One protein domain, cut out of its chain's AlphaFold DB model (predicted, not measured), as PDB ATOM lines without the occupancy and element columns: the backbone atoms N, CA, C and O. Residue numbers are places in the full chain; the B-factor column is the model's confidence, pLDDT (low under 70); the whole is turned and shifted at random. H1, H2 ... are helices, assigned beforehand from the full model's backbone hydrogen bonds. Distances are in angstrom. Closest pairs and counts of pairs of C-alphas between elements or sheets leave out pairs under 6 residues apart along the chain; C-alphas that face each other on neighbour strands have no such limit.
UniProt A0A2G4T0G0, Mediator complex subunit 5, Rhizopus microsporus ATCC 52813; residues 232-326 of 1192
ATOM      1  N   SER A 232     -16.125 -33.835  53.633       38.72
ATOM      2  CA  SER A 232     -14.983 -34.434  54.345       38.72
ATOM      3  C   SER A 232     -14.682 -35.869  53.890       38.72
ATOM      4  O   SER A 232     -13.522 -36.243  53.726       38.72
ATOM      5  N   VAL A 233     -15.717 -36.657  53.572       41.69
ATOM      6  CA  VAL A 233     -15.571 -38.029  53.045       41.69
ATOM      7  C   VAL A 233     -15.062 -38.033  51.593       41.69
ATOM      8  O   VAL A 233     -14.379 -38.970  51.165       41.69
ATOM      9  N   ILE A 234     -15.360 -36.986  50.815       45.25
ATOM     10  CA  ILE A 234     -14.838 -36.811  49.449       45.25
ATOM     11  C   ILE A 234     -13.376 -36.338  49.486       45.25
ATOM     12  O   ILE A 234     -12.576 -36.815  48.678       45.25
ATOM     13  N   GLU A 235     -12.995 -35.468  50.426       40.47
ATOM     14  CA  GLU A 235     -11.599 -35.048  50.621       40.47
ATOM     15  C   GLU A 235     -10.690 -36.181  51.118       40.47
ATOM     16  O   GLU A 235      -9.594 -36.351  50.579       40.47
ATOM     17  N   GLU A 236     -11.133 -37.011  52.069       41.12
ATOM     18  CA  GLU A 236     -10.359 -38.183  52.512       41.12
ATOM     19  C   GLU A 236     -10.181 -39.219  51.389       41.12
ATOM     20  O   GLU A 236      -9.082 -39.745  51.189       41.12
ATOM     21  N   ARG A 237     -11.216 -39.455  50.567       46.75
ATOM     22  CA  ARG A 237     -11.114 -40.328  49.380       46.75
ATOM     23  C   ARG A 237     -10.206 -39.758  48.287       46.75
ATOM     24  O   ARG A 237      -9.534 -40.532  47.604       46.75
ATOM     25  N   LYS A 238     -10.160 -38.431  48.112       49.84
ATOM     26  CA  LYS A 238      -9.213 -37.761  47.202       49.84
ATOM     27  C   LYS A 238      -7.772 -37.857  47.716       49.84
ATOM     28  O   LYS A 238      -6.878 -38.086  46.909       49.84
ATOM     29  N   LYS A 239      -7.541 -37.767  49.033       51.56
ATOM     30  CA  LYS A 239      -6.215 -37.987  49.647       51.56
ATOM     31  C   LYS A 239      -5.708 -39.422  49.448       51.56
ATOM     32  O   LYS A 239      -4.556 -39.595  49.071       51.56
ATOM     33  N   GLY A 240      -6.572 -40.432  49.606       52.66
ATOM     34  CA  GLY A 240      -6.220 -41.842  49.373       52.66
ATOM     35  C   GLY A 240      -5.845 -42.171  47.919       52.66
ATOM     36  O   GLY A 240      -4.900 -42.916  47.687       52.66
ATOM     37  N   LYS A 241      -6.531 -41.577  46.929       54.22
ATOM     38  CA  LYS A 241      -6.168 -41.725  45.502       54.22
ATOM     39  C   LYS A 241      -4.848 -41.033  45.147       54.22
ATOM     40  O   LYS A 241      -4.032 -41.624  44.447       54.22
ATOM     41  N   ARG A 242      -4.612 -39.836  45.699       59.03
ATOM     42  CA  ARG A 242      -3.369 -39.066  45.507       59.03
ATOM     43  C   ARG A 242      -2.125 -39.783  46.053       59.03
ATOM     44  O   ARG A 242      -1.043 -39.591  45.514       59.03
ATOM     45  N   LEU A 243      -2.272 -40.625  47.082       66.12
ATOM     46  CA  LEU A 243      -1.182 -41.452  47.624       66.12
ATOM     47  C   LEU A 243      -0.757 -42.571  46.655       66.12
ATOM     48  O   LEU A 243       0.430 -42.750  46.418       66.12
ATOM     49  N   VAL A 244      -1.709 -43.272  46.029       75.31
ATOM     50  CA  VAL A 244      -1.395 -44.375  45.096       75.31
ATOM     51  C   VAL A 244      -0.780 -43.858  43.788       75.31
ATOM     52  O   VAL A 244       0.133 -44.473  43.247       75.31
ATOM     53  N   GLU A 245      -1.245 -42.714  43.280       80.31
ATOM     54  CA  GLU A 245      -0.665 -42.062  42.092       80.31
ATOM     55  C   GLU A 245       0.772 -41.579  42.348       80.31
ATOM     56  O   GLU A 245       1.633 -41.723  41.478       80.31
ATOM     57  N   ALA A 246       1.051 -41.080  43.557       79.19
ATOM     58  CA  ALA A 246       2.397 -40.717  43.997       79.19
ATOM     59  C   ALA A 246       3.340 -41.934  44.057       79.19
ATOM     60  O   ALA A 246       4.459 -41.871  43.542       79.19
ATOM     61  N   ASP A 247       2.880 -43.052  44.623       81.06
ATOM     62  CA  ASP A 247       3.653 -44.299  44.699       81.06
ATOM     63  C   ASP A 247       3.910 -44.900  43.307       81.06
ATOM     64  O   ASP A 247       5.016 -45.360  43.009       81.06
ATOM     65  N   ASN A 248       2.918 -44.839  42.415       87.06
ATOM     66  CA  ASN A 248       3.067 -45.266  41.024       87.06
ATOM     67  C   ASN A 248       4.065 -44.393  40.257       87.06
ATOM     68  O   ASN A 248       4.863 -44.925  39.487       87.06
ATOM     69  N   ALA A 249       4.058 -43.074  40.474       85.75
ATOM     70  CA  ALA A 249       5.040 -42.171  39.880       85.75
ATOM     71  C   ALA A 249       6.463 -42.475  40.374       85.75
ATOM     72  O   ALA A 249       7.398 -42.492  39.575       85.75
ATOM     73  N   ALA A 250       6.635 -42.791  41.661       85.38
ATOM     74  CA  ALA A 250       7.927 -43.202  42.204       85.38
ATOM     75  C   ALA A 250       8.422 -44.530  41.594       85.38
ATOM     76  O   ALA A 250       9.577 -44.620  41.173       85.38
ATOM     77  N   LEU A 251       7.546 -45.537  41.480       85.44
ATOM     78  CA  LEU A 251       7.867 -46.829  40.858       85.44
ATOM     79  C   LEU A 251       8.169 -46.695  39.357       85.44
ATOM     80  O   LEU A 251       9.144 -47.267  38.873       85.44
ATOM     81  N   ALA A 252       7.384 -45.910  38.616       88.00
ATOM     82  CA  ALA A 252       7.638 -45.642  37.202       88.00
ATOM     83  C   ALA A 252       8.977 -44.912  37.002       88.00
ATOM     84  O   ALA A 252       9.756 -45.287  36.122       88.00
ATOM     85  N   ALA A 253       9.300 -43.943  37.868       87.25
ATOM     86  CA  ALA A 253      10.592 -43.269  37.841       87.25
ATOM     87  C   ALA A 253      11.758 -44.227  38.123       87.25
ATOM     88  O   ALA A 253      12.785 -44.169  37.447       87.25
ATOM     89  N   GLN A 254      11.584 -45.162  39.060       89.12
ATOM     90  CA  GLN A 254      12.568 -46.204  39.341       89.12
ATOM     91  C   GLN A 254      12.802 -47.128  38.132       89.12
ATOM     92  O   GLN A 254      13.954 -47.438  37.826       89.12
ATOM     93  N   ILE A 255      11.744 -47.527  37.414       87.31
ATOM     94  CA  ILE A 255      11.852 -48.351  36.196       87.31
ATOM     95  C   ILE A 255      12.584 -47.589  35.083       87.31
ATOM     96  O   ILE A 255      13.485 -48.145  34.456       87.31
ATOM     97  N   MET A 256      12.262 -46.311  34.860       88.69
ATOM     98  CA  MET A 256      12.956 -45.485  33.861       88.69
ATOM     99  C   MET A 256      14.451 -45.345  34.176       88.69
ATOM    100  O   MET A 256      15.286 -45.538  33.293       88.69
ATOM    101  N   ILE A 257      14.802 -45.078  35.440       85.94
ATOM    102  CA  ILE A 257      16.203 -45.020  35.885       85.94
ATOM    103  C   ILE A 257      16.896 -46.369  35.651       85.94
ATOM    104  O   ILE A 257      18.016 -46.399  35.147       85.94
ATOM    105  N   TYR A 258      16.234 -47.487  35.964       85.44
ATOM    106  CA  TYR A 258      16.776 -48.826  35.732       85.44
ATOM    107  C   TYR A 258      17.053 -49.096  34.242       85.44
ATOM    108  O   TYR A 258      18.126 -49.596  33.895       85.44
ATOM    109  N   LEU A 259      16.139 -48.715  33.347       85.62
ATOM    110  CA  LEU A 259      16.319 -48.879  31.901       85.62
ATOM    111  C   LEU A 259      17.494 -48.052  31.359       85.62
ATOM    112  O   LEU A 259      18.290 -48.550  30.558       85.62
ATOM    113  N   VAL A 260      17.632 -46.807  31.821       83.88
ATOM    114  CA  VAL A 260      18.703 -45.903  31.388       83.88
ATOM    115  C   VAL A 260      20.060 -46.312  31.969       83.88
ATOM    116  O   VAL A 260      21.010 -46.490  31.209       83.88
ATOM    117  N   GLU A 261      20.162 -46.486  33.290       82.75
ATOM    118  CA  GLU A 261      21.444 -46.699  33.981       82.75
ATOM    119  C   GLU A 261      21.917 -48.160  33.962       82.75
ATOM    120  O   GLU A 261      23.121 -48.408  33.915       82.75
ATOM    121  N   LYS A 262      21.007 -49.144  34.034       81.06
ATOM    122  CA  LYS A 262      21.367 -50.572  34.179       81.06
ATOM    123  C   LYS A 262      21.170 -51.399  32.913       81.06
ATOM    124  O   LYS A 262      21.891 -52.376  32.739       81.06
ATOM    125  N   LYS A 263      20.230 -51.031  32.036       81.69
ATOM    126  CA  LYS A 263      19.964 -51.738  30.764       81.69
ATOM    127  C   LYS A 263      20.439 -50.984  29.515       81.69
ATOM    128  O   LYS A 263      20.159 -51.405  28.396       81.69
ATOM    129  N   GLY A 264      21.199 -49.901  29.694       78.62
ATOM    130  CA  GLY A 264      21.956 -49.257  28.619       78.62
ATOM    131  C   GLY A 264      21.105 -48.626  27.514       78.62
ATOM    132  O   GLY A 264      21.573 -48.536  26.380       78.62
ATOM    133  N   ALA A 265      19.881 -48.175  27.817       82.94
ATOM    134  CA  ALA A 265      18.987 -47.579  26.819       82.94
ATOM    135  C   ALA A 265      19.634 -46.398  26.066       82.94
ATOM    136  O   ALA A 265      19.474 -46.295  24.851       82.94
ATOM    137  N   LYS A 266      20.442 -45.568  26.752       81.81
ATOM    138  CA  LYS A 266      21.201 -44.461  26.133       81.81
ATOM    139  C   LYS A 266      22.094 -44.949  24.984       81.81
ATOM    140  O   LYS A 266      21.970 -44.476  23.860       81.81
ATOM    141  N   ARG A 267      22.906 -45.977  25.251       80.50
ATOM    142  CA  ARG A 267      23.833 -46.590  24.285       80.50
ATOM    143  C   ARG A 267      23.101 -47.153  23.062       80.50
ATOM    144  O   ARG A 267      23.599 -47.043  21.947       80.50
ATOM    145  N   ILE A 268      21.919 -47.745  23.251       82.75
ATOM    146  CA  ILE A 268      21.111 -48.306  22.153       82.75
ATOM    147  C   ILE A 268      20.630 -47.195  21.202       82.75
ATOM    148  O   ILE A 268      20.765 -47.330  19.983       82.75
ATOM    149  N   PHE A 269      20.108 -46.086  21.741       82.00
ATOM    150  CA  PHE A 269      19.644 -44.956  20.927       82.00
ATOM    151  C   PHE A 269      20.804 -44.188  20.265       82.00
ATOM    152  O   PHE A 269      20.687 -43.830  19.092       82.00
ATOM    153  N   GLU A 270      21.948 -44.034  20.942       76.44
ATOM    154  CA  GLU A 270      23.171 -43.440  20.372       76.44
ATOM    155  C   GLU A 270      23.672 -44.223  19.144       76.44
ATOM    156  O   GLU A 270      23.938 -43.642  18.088       76.44
ATOM    157  N   VAL A 271      23.751 -45.558  19.242       77.56
ATOM    158  CA  VAL A 271      24.194 -46.424  18.134       77.56
ATOM    159  C   VAL A 271      23.210 -46.373  16.959       77.56
ATOM    160  O   VAL A 271      23.648 -46.249  15.813       77.56
ATOM    161  N   ARG A 272      21.892 -46.391  17.215       76.25
ATOM    162  CA  ARG A 272      20.857 -46.228  16.171       76.25
ATOM    163  C   ARG A 272      20.983 -44.886  15.443       76.25
ATOM    164  O   ARG A 272      20.853 -44.839  14.219       76.25
ATOM    165  N   ASN A 273      21.239 -43.802  16.172       70.00
ATOM    166  CA  ASN A 273      21.345 -42.468  15.586       70.00
ATOM    167  C   ASN A 273      22.622 -42.284  14.765       70.00
ATOM    168  O   ASN A 273      22.556 -41.709  13.679       70.00
ATOM    169  N   ASN A 274      23.755 -42.834  15.210       66.75
ATOM    170  CA  ASN A 274      24.998 -42.806  14.434       66.75
ATOM    171  C   ASN A 274      24.856 -43.486  13.060       66.75
ATOM    172  O   ASN A 274      25.474 -43.036  12.102       66.75
ATOM    173  N   GLN A 275      23.992 -44.499  12.929       65.31
ATOM    174  CA  GLN A 275      23.704 -45.133  11.636       65.31
ATOM    175  C   GLN A 275      22.751 -44.332  10.743       65.31
ATOM    176  O   GLN A 275      22.899 -44.340   9.525       65.31
ATOM    177  N   ARG A 276      21.771 -43.625  11.322       60.03
ATOM    178  CA  ARG A 276      20.785 -42.834  10.560       60.03
ATOM    179  C   ARG A 276      21.259 -41.434  10.158       60.03
ATOM    180  O   ARG A 276      20.611 -40.820   9.311       60.03
ATOM    181  N   ARG A 277      22.396 -40.947  10.681       52.78
ATOM    182  CA  ARG A 277      23.020 -39.664  10.277       52.78
ATOM    183  C   ARG A 277      23.363 -39.569   8.782       52.78
ATOM    184  O   ARG A 277      23.655 -38.474   8.320       52.78
ATOM    185  N   GLN A 278      23.265 -40.661   8.022       46.12
ATOM    186  CA  GLN A 278      23.372 -40.640   6.561       46.12
ATOM    187  C   GLN A 278      22.065 -40.263   5.828       46.12
ATOM    188  O   GLN A 278      22.160 -39.906   4.660       46.12
ATOM    189  N   HIS A 279      20.868 -40.287   6.454       41.88
ATOM    190  CA  HIS A 279      19.617 -40.046   5.704       41.88
ATOM    191  C   HIS A 279      18.449 -39.278   6.361       41.88
ATOM    192  O   HIS A 279      17.637 -38.795   5.588       41.88
ATOM    193  N   GLU A 280      18.319 -39.084   7.685       39.59
ATOM    194  CA  GLU A 280      17.313 -38.156   8.281       39.59
ATOM    195  C   GLU A 280      17.447 -38.073   9.824       39.59
ATOM    196  O   GLU A 280      17.826 -39.048  10.476       39.59
ATOM    197  N   LEU A 281      17.116 -36.920  10.433       44.41
ATOM    198  CA  LEU A 281      17.142 -36.699  11.895       44.41
ATOM    199  C   LEU A 281      16.019 -37.486  12.600       44.41
ATOM    200  O   LEU A 281      14.869 -37.050  12.643       44.41
ATOM    201  N   GLY A 282      16.356 -38.636  13.188       47.16
ATOM    202  CA  GLY A 282      15.465 -39.378  14.085       47.16
ATOM    203  C   GLY A 282      15.260 -38.665  15.429       47.16
ATOM    204  O   GLY A 282      16.189 -38.080  15.978       47.16
ATOM    205  N   HIS A 283      14.037 -38.714  15.962       56.47
ATOM    206  CA  HIS A 283      13.663 -38.118  17.249       56.47
ATOM    207  C   HIS A 283      14.072 -39.056  18.403       56.47
ATOM    208  O   HIS A 283      13.600 -40.190  18.459       56.47
ATOM    209  N   GLU A 284      14.941 -38.615  19.318       69.81
ATOM    210  CA  GLU A 284      15.230 -39.356  20.557       69.81
ATOM    211  C   GLU A 284      14.044 -39.266  21.543       69.81
ATOM    212  O   GLU A 284      13.366 -38.227  21.577       69.81
ATOM    213  N   PRO A 285      13.799 -40.306  22.374       77.19
ATOM    214  CA  PRO A 285      12.709 -40.310  23.362       77.19
ATOM    215  C   PRO A 285      12.842 -39.198  24.403       77.19
ATOM    216  O   PRO A 285      11.840 -38.736  24.950       77.19
ATOM    217  N   TRP A 286      14.070 -38.750  24.683       83.88
ATOM    218  CA  TRP A 286      14.380 -37.874  25.815       83.88
ATOM    219  C   TRP A 286      13.608 -36.557  25.767       83.88
ATOM    220  O   TRP A 286      13.078 -36.133  26.791       83.88
ATOM    221  N   LEU A 287      13.470 -35.950  24.582       76.31
ATOM    222  CA  LEU A 287      12.737 -34.693  24.418       76.31
ATOM    223  C   LEU A 287      11.224 -34.878  24.638       76.31
ATOM    224  O   LEU A 287      10.586 -34.016  25.240       76.31
ATOM    225  N   SER A 288      10.655 -36.012  24.206       79.25
ATOM    226  CA  SER A 288       9.248 -36.354  24.486       79.25
ATOM    227  C   SER A 288       9.026 -36.522  25.989       79.25
ATOM    228  O   SER A 288       8.142 -35.887  26.568       79.25
ATOM    229  N   CYS A 289       9.896 -37.294  26.650       82.31
ATOM    230  CA  CYS A 289       9.849 -37.494  28.094       82.31
ATOM    231  C   CYS A 289      10.014 -36.172  28.861       82.31
ATOM    232  O   CYS A 289       9.264 -35.918  29.801       82.31
ATOM    233  N   GLN A 290      10.945 -35.301  28.460       81.75
ATOM    234  CA  GLN A 290      11.166 -34.008  29.114       81.75
ATOM    235  C   GLN A 290       9.945 -33.095  28.996       81.75
ATOM    236  O   GLN A 290       9.531 -32.519  29.998       81.75
ATOM    237  N   ASN A 291       9.333 -33.001  27.814       79.50
ATOM    238  CA  ASN A 291       8.146 -32.167  27.606       79.50
ATOM    239  C   ASN A 291       6.949 -32.617  28.460       79.50
ATOM    240  O   ASN A 291       6.147 -31.783  28.879       79.50
ATOM    241  N   ARG A 292       6.826 -33.923  28.739       78.44
ATOM    242  CA  ARG A 292       5.776 -34.479  29.611       78.44
ATOM    243  C   ARG A 292       6.078 -34.290  31.099       78.44
ATOM    244  O   ARG A 292       5.168 -33.991  31.867       78.44
ATOM    245  N   LEU A 293       7.335 -34.470  31.505       81.31
ATOM    246  CA  LEU A 293       7.770 -34.359  32.903       81.31
ATOM    247  C   LEU A 293       7.930 -32.907  33.368       81.31
ATOM    248  O   LEU A 293       7.756 -32.620  34.548       81.31
ATOM    249  N   ILE A 294       8.269 -31.999  32.451       79.00
ATOM    250  CA  ILE A 294       8.469 -30.570  32.699       79.00
ATOM    251  C   ILE A 294       7.675 -29.790  31.638       79.00
ATOM    252  O   ILE A 294       8.228 -29.396  30.608       79.00
ATOM    253  N   PRO A 295       6.378 -29.530  31.876       71.88
ATOM    254  CA  PRO A 295       5.556 -28.756  30.957       71.88
ATOM    255  C   PRO A 295       6.150 -27.361  30.711       71.88
ATOM    256  O   PRO A 295       6.705 -26.719  31.616       71.88
ATOM    257  N   SER A 296       6.023 -26.863  29.478       62.28
ATOM    258  CA  SER A 296       6.480 -25.516  29.100       62.28
ATOM    259  C   SER A 296       5.647 -24.402  29.751       62.28
ATOM    260  O   SER A 296       6.130 -23.279  29.875       62.28
ATOM    261  N   ASP A 297       4.422 -24.712  30.187       64.19
ATOM    262  CA  ASP A 297       3.510 -23.782  30.853       64.19
ATOM    263  C   ASP A 297       3.874 -23.597  32.340       64.19
ATOM    264  O   ASP A 297       3.877 -24.540  33.141       64.19
ATOM    265  N   GLN A 298       4.180 -22.352  32.713       61.41
ATOM    266  CA  GLN A 298       4.614 -21.962  34.054       61.41
ATOM    267  C   GLN A 298       3.502 -22.118  35.105       61.41
ATOM    268  O   GLN A 298       3.800 -22.385  36.269       61.41
ATOM    269  N   PHE A 299       2.228 -22.020  34.707       58.91
ATOM    270  CA  PHE A 299       1.091 -22.202  35.610       58.91
ATOM    271  C   PHE A 299       0.945 -23.665  36.048       58.91
ATOM    272  O   PHE A 299       0.722 -23.951  37.223       58.91
ATOM    273  N   ILE A 300       1.147 -24.604  35.119       62.34
ATOM    274  CA  ILE A 300       1.091 -26.048  35.392       62.34
ATOM    275  C   ILE A 300       2.272 -26.465  36.275       62.34
ATOM    276  O   ILE A 300       2.100 -27.213  37.236       62.34
ATOM    277  N   ARG A 301       3.468 -25.927  35.999       63.97
ATOM    278  CA  ARG A 301       4.685 -26.225  36.765       63.97
ATOM    279  C   ARG A 301       4.575 -25.831  38.240       63.97
ATOM    280  O   ARG A 301       5.051 -26.572  39.093       63.97
ATOM    281  N   ASN A 302       3.928 -24.705  38.537       64.62
ATOM    282  CA  ASN A 302       3.743 -24.218  39.907       64.62
ATOM    283  C   ASN A 302       2.708 -25.028  40.709       64.62
ATOM    284  O   ASN A 302       2.722 -24.977  41.936       64.62
ATOM    285  N   ASN A 303       1.848 -25.798  40.034       64.75
ATOM    286  CA  ASN A 303       0.796 -26.619  40.646       64.75
ATOM    287  C   ASN A 303       1.201 -28.096  40.831       64.75
ATOM    288  O   ASN A 303       0.345 -28.951  41.060       64.75
ATOM    289  N   ALA A 304       2.490 -28.420  40.717       73.19
ATOM    290  CA  ALA A 304       2.983 -29.775  40.926       73.19
ATOM    291  C   ALA A 304       2.796 -30.249  42.381       73.19
ATOM    292  O   ALA A 304       2.943 -29.483  43.337       73.19
ATOM    293  N   VAL A 305       2.519 -31.542  42.573       75.69
ATOM    294  CA  VAL A 305       2.354 -32.126  43.914       75.69
ATOM    295  C   VAL A 305       3.702 -32.164  44.645       75.69
ATOM    296  O   VAL A 305       4.564 -32.994  44.350       75.69
ATOM    297  N   ALA A 306       3.862 -31.303  45.655       67.31
ATOM    298  CA  ALA A 306       5.111 -31.141  46.408       67.31
ATOM    299  C   ALA A 306       5.668 -32.458  46.986       67.31
ATOM    300  O   ALA A 306       6.872 -32.691  46.928       67.31
ATOM    301  N   ALA A 307       4.803 -33.353  47.478       65.12
ATOM    302  CA  ALA A 307       5.219 -34.649  48.025       65.12
ATOM    303  C   ALA A 307       5.848 -35.584  46.970       65.12
ATOM    304  O   ALA A 307       6.781 -36.320  47.278       65.12
ATOM    305  N   VAL A 308       5.380 -35.532  45.716       73.50
ATOM    306  CA  VAL A 308       5.932 -36.328  44.603       73.50
ATOM    307  C   VAL A 308       7.222 -35.698  44.086       73.50
ATOM    308  O   VAL A 308       8.193 -36.406  43.831       73.50
ATOM    309  N   MET A 309       7.283 -34.365  44.015       73.56
ATOM    310  CA  MET A 309       8.510 -33.636  43.668       73.56
ATOM    311  C   MET A 309       9.641 -33.806  44.691       73.56
ATOM    312  O   MET A 309      10.807 -33.642  44.341       73.56
ATOM    313  N   GLN A 310       9.318 -34.110  45.950       74.62
ATOM    314  CA  GLN A 310      10.294 -34.393  47.007       74.62
ATOM    315  C   GLN A 310      10.756 -35.861  47.029       74.62
ATOM    316  O   GLN A 310      11.671 -36.202  47.778       74.62
ATOM    317  N   ASN A 311      10.168 -36.741  46.210       82.00
ATOM    318  CA  ASN A 311      10.586 -38.137  46.132       82.00
ATOM    319  C   ASN A 311      11.955 -38.268  45.437       82.00
ATOM    320  O   ASN A 311      12.145 -37.793  44.315       82.00
ATOM    321  N   VAL A 312      12.891 -38.976  46.076       78.44
ATOM    322  CA  VAL A 312      14.284 -39.138  45.616       78.44
ATOM    323  C   VAL A 312      14.375 -39.725  44.201       78.44
ATOM    324  O   VAL A 312      15.204 -39.284  43.406       78.44
ATOM    325  N   HIS A 313      13.518 -40.688  43.849       81.31
ATOM    326  CA  HIS A 313      13.536 -41.306  42.519       81.31
ATOM    327  C   HIS A 313      13.008 -40.361  41.438       81.31
ATOM    328  O   HIS A 313      13.561 -40.320  40.343       81.31
ATOM    329  N   VAL A 314      11.990 -39.559  41.754       83.25
ATOM    330  CA  VAL A 314      11.431 -38.569  40.825       83.25
ATOM    331  C   VAL A 314      12.418 -37.420  40.607       83.25
ATOM    332  O   VAL A 314      12.663 -37.044  39.464       83.25
ATOM    333  N   GLN A 315      13.072 -36.924  41.662       80.81
ATOM    334  CA  GLN A 315      14.137 -35.919  41.540       80.81
ATOM    335  C   GLN A 315      15.319 -36.430  40.715       80.81
ATOM    336  O   GLN A 315      15.795 -35.739  39.813       80.81
ATOM    337  N   LYS A 316      15.762 -37.665  40.987       83.06
ATOM    338  CA  LYS A 316      16.839 -38.302  40.225       83.06
ATOM    339  C   LYS A 316      16.454 -38.467  38.753       83.06
ATOM    340  O   LYS A 316      17.284 -38.188  37.894       83.06
ATOM    341  N   LEU A 317      15.214 -38.864  38.450       84.56
ATOM    342  CA  LEU A 317      14.724 -38.975  37.074       84.56
ATOM    343  C   LEU A 317      14.678 -37.613  36.373       84.56
ATOM    344  O   LEU A 317      15.144 -37.514  35.244       84.56
ATOM    345  N   LEU A 318      14.139 -36.573  37.017       82.19
ATOM    346  CA  LEU A 318      14.066 -35.229  36.435       82.19
ATOM    347  C   LEU A 318      15.464 -34.698  36.100       82.19
ATOM    348  O   LEU A 318      15.683 -34.224  34.988       82.19
ATOM    349  N   ALA A 319      16.426 -34.865  37.012       78.81
ATOM    350  CA  ALA A 319      17.821 -34.511  36.767       78.81
ATOM    351  C   ALA A 319      18.453 -35.357  35.645       78.81
ATOM    352  O   ALA A 319      19.192 -34.831  34.815       78.81
ATOM    353  N   LEU A 320      18.159 -36.661  35.599       80.94
ATOM    354  CA  LEU A 320      18.665 -37.576  34.576       80.94
ATOM    355  C   LEU A 320      18.125 -37.229  33.184       80.94
ATOM    356  O   LEU A 320      18.905 -37.109  32.248       80.94
ATOM    357  N   VAL A 321      16.813 -37.027  33.044       80.56
ATOM    358  CA  VAL A 321      16.180 -36.650  31.771       80.56
ATOM    359  C   VAL A 321      16.659 -35.274  31.335       80.56
ATOM    360  O   VAL A 321      17.020 -35.123  30.176       80.56
ATOM    361  N   GLN A 322      16.763 -34.310  32.257       76.25
ATOM    362  CA  GLN A 322      17.313 -32.991  31.954       76.25
ATOM    363  C   GLN A 322      18.744 -33.090  31.407       76.25
ATOM    364  O   GLN A 322      19.023 -32.470  30.387       76.25
ATOM    365  N   ARG A 323      19.613 -33.923  32.001       70.88
ATOM    366  CA  ARG A 323      20.965 -34.202  31.478       70.88
ATOM    367  C   ARG A 323      20.949 -34.865  30.099       70.88
ATOM    368  O   ARG A 323      21.750 -34.496  29.255       70.88
ATOM    369  N   LEU A 324      20.044 -35.817  29.863       72.00
ATOM    370  CA  LEU A 324      19.924 -36.516  28.576       72.00
ATOM    371  C   LEU A 324      19.374 -35.625  27.451       72.00
ATOM    372  O   LEU A 324      19.640 -35.888  26.285       72.00
ATOM    373  N   THR A 325      18.604 -34.587  27.782       68.88
ATOM    374  CA  THR A 325      18.085 -33.604  26.812       68.88
ATOM    375  C   THR A 325      18.955 -32.368  26.641       68.88
ATOM    376  O   THR A 325      18.838 -31.674  25.633       68.88
ATOM    377  N   ASP A 326      19.798 -32.054  27.623       64.06
ATOM    378  CA  ASP A 326      20.669 -30.888  27.593       64.06
ATOM    379  C   ASP A 326      21.947 -31.228  26.810       64.06
ATOM    380  O   ASP A 326      23.024 -31.426  27.377       64.06
TER     381      ASP A 326
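AT A GLANCE: This is residues 232 to 326 of the 1192 residues of the protein "Mediator complex subunit 5" of Rhizopus microsporus ATCC 52813 (UniProt A0A2G4T0G0). A long helix, H1, and H2 beyond its far end make the length of the domain, and the chain then folds back through H3, H4 and H5 to H6, which packs on H1 and on H3. Residues 232 to 241 of H1 stick out as a free arm, and so do residues 274 to 280 at the other end. The printed part has 95 residues with six named helices, H1 to H6 in order, and no named strand: all helix. It is loose, with a radius of gyration of the C-alphas of 16.8 A and spans of 62 by 30 by 18 A.

IN THESE COORDINATES: H1, residues 232 to 261, begins with C-alpha 232 at (-14.983, -34.434, 54.345) and is 43.5 A long. H2 is residues 265 to 276, 17.0 A; H3 residues 285 to 293, 12.3 A. H4 is residues 298 to 302 and H5 residues 306 to 309. H6, residues 312 to 325, 20.0 A, ends with C-alpha 325 at (18.085, -33.604, 26.812).

HOW THE PARTS SIT: H1 and H2 are close but not clearly touching, Leu 259 to Ala 265 being the closest C-alphas at 5.9 A. With residues 249 to 257 alone, H1 touches H6 at a steep tilt of 50 degrees, the same way; the closest C-alphas, Ala 253 and Val 314, are 5.6 A apart. With residues 246 to 250 alone it touches H5, closest at the C-alphas of Ala 246 and Val 308, 5.7 A. H3 touches H6 at a steep tilt of 49 degrees, opposite ways, with the C-alphas of Trp 286 and Thr 325 closest at 5.7 A. H4 touches no helix. In H2, H3, H4 and H6 every O i to N i+4 pair is within hydrogen-bond range, in H1 25 of 26; H5 is too short for one.

THE WHOLE: The farthest C-alphas, Ser 232 and Gln 278, are 61.6 A apart. The printed part has no cut and no long link. Mean pLDDT of the printed part is 71.3, with 35 residues under 70, among them 232 to 243 and 274 to 284.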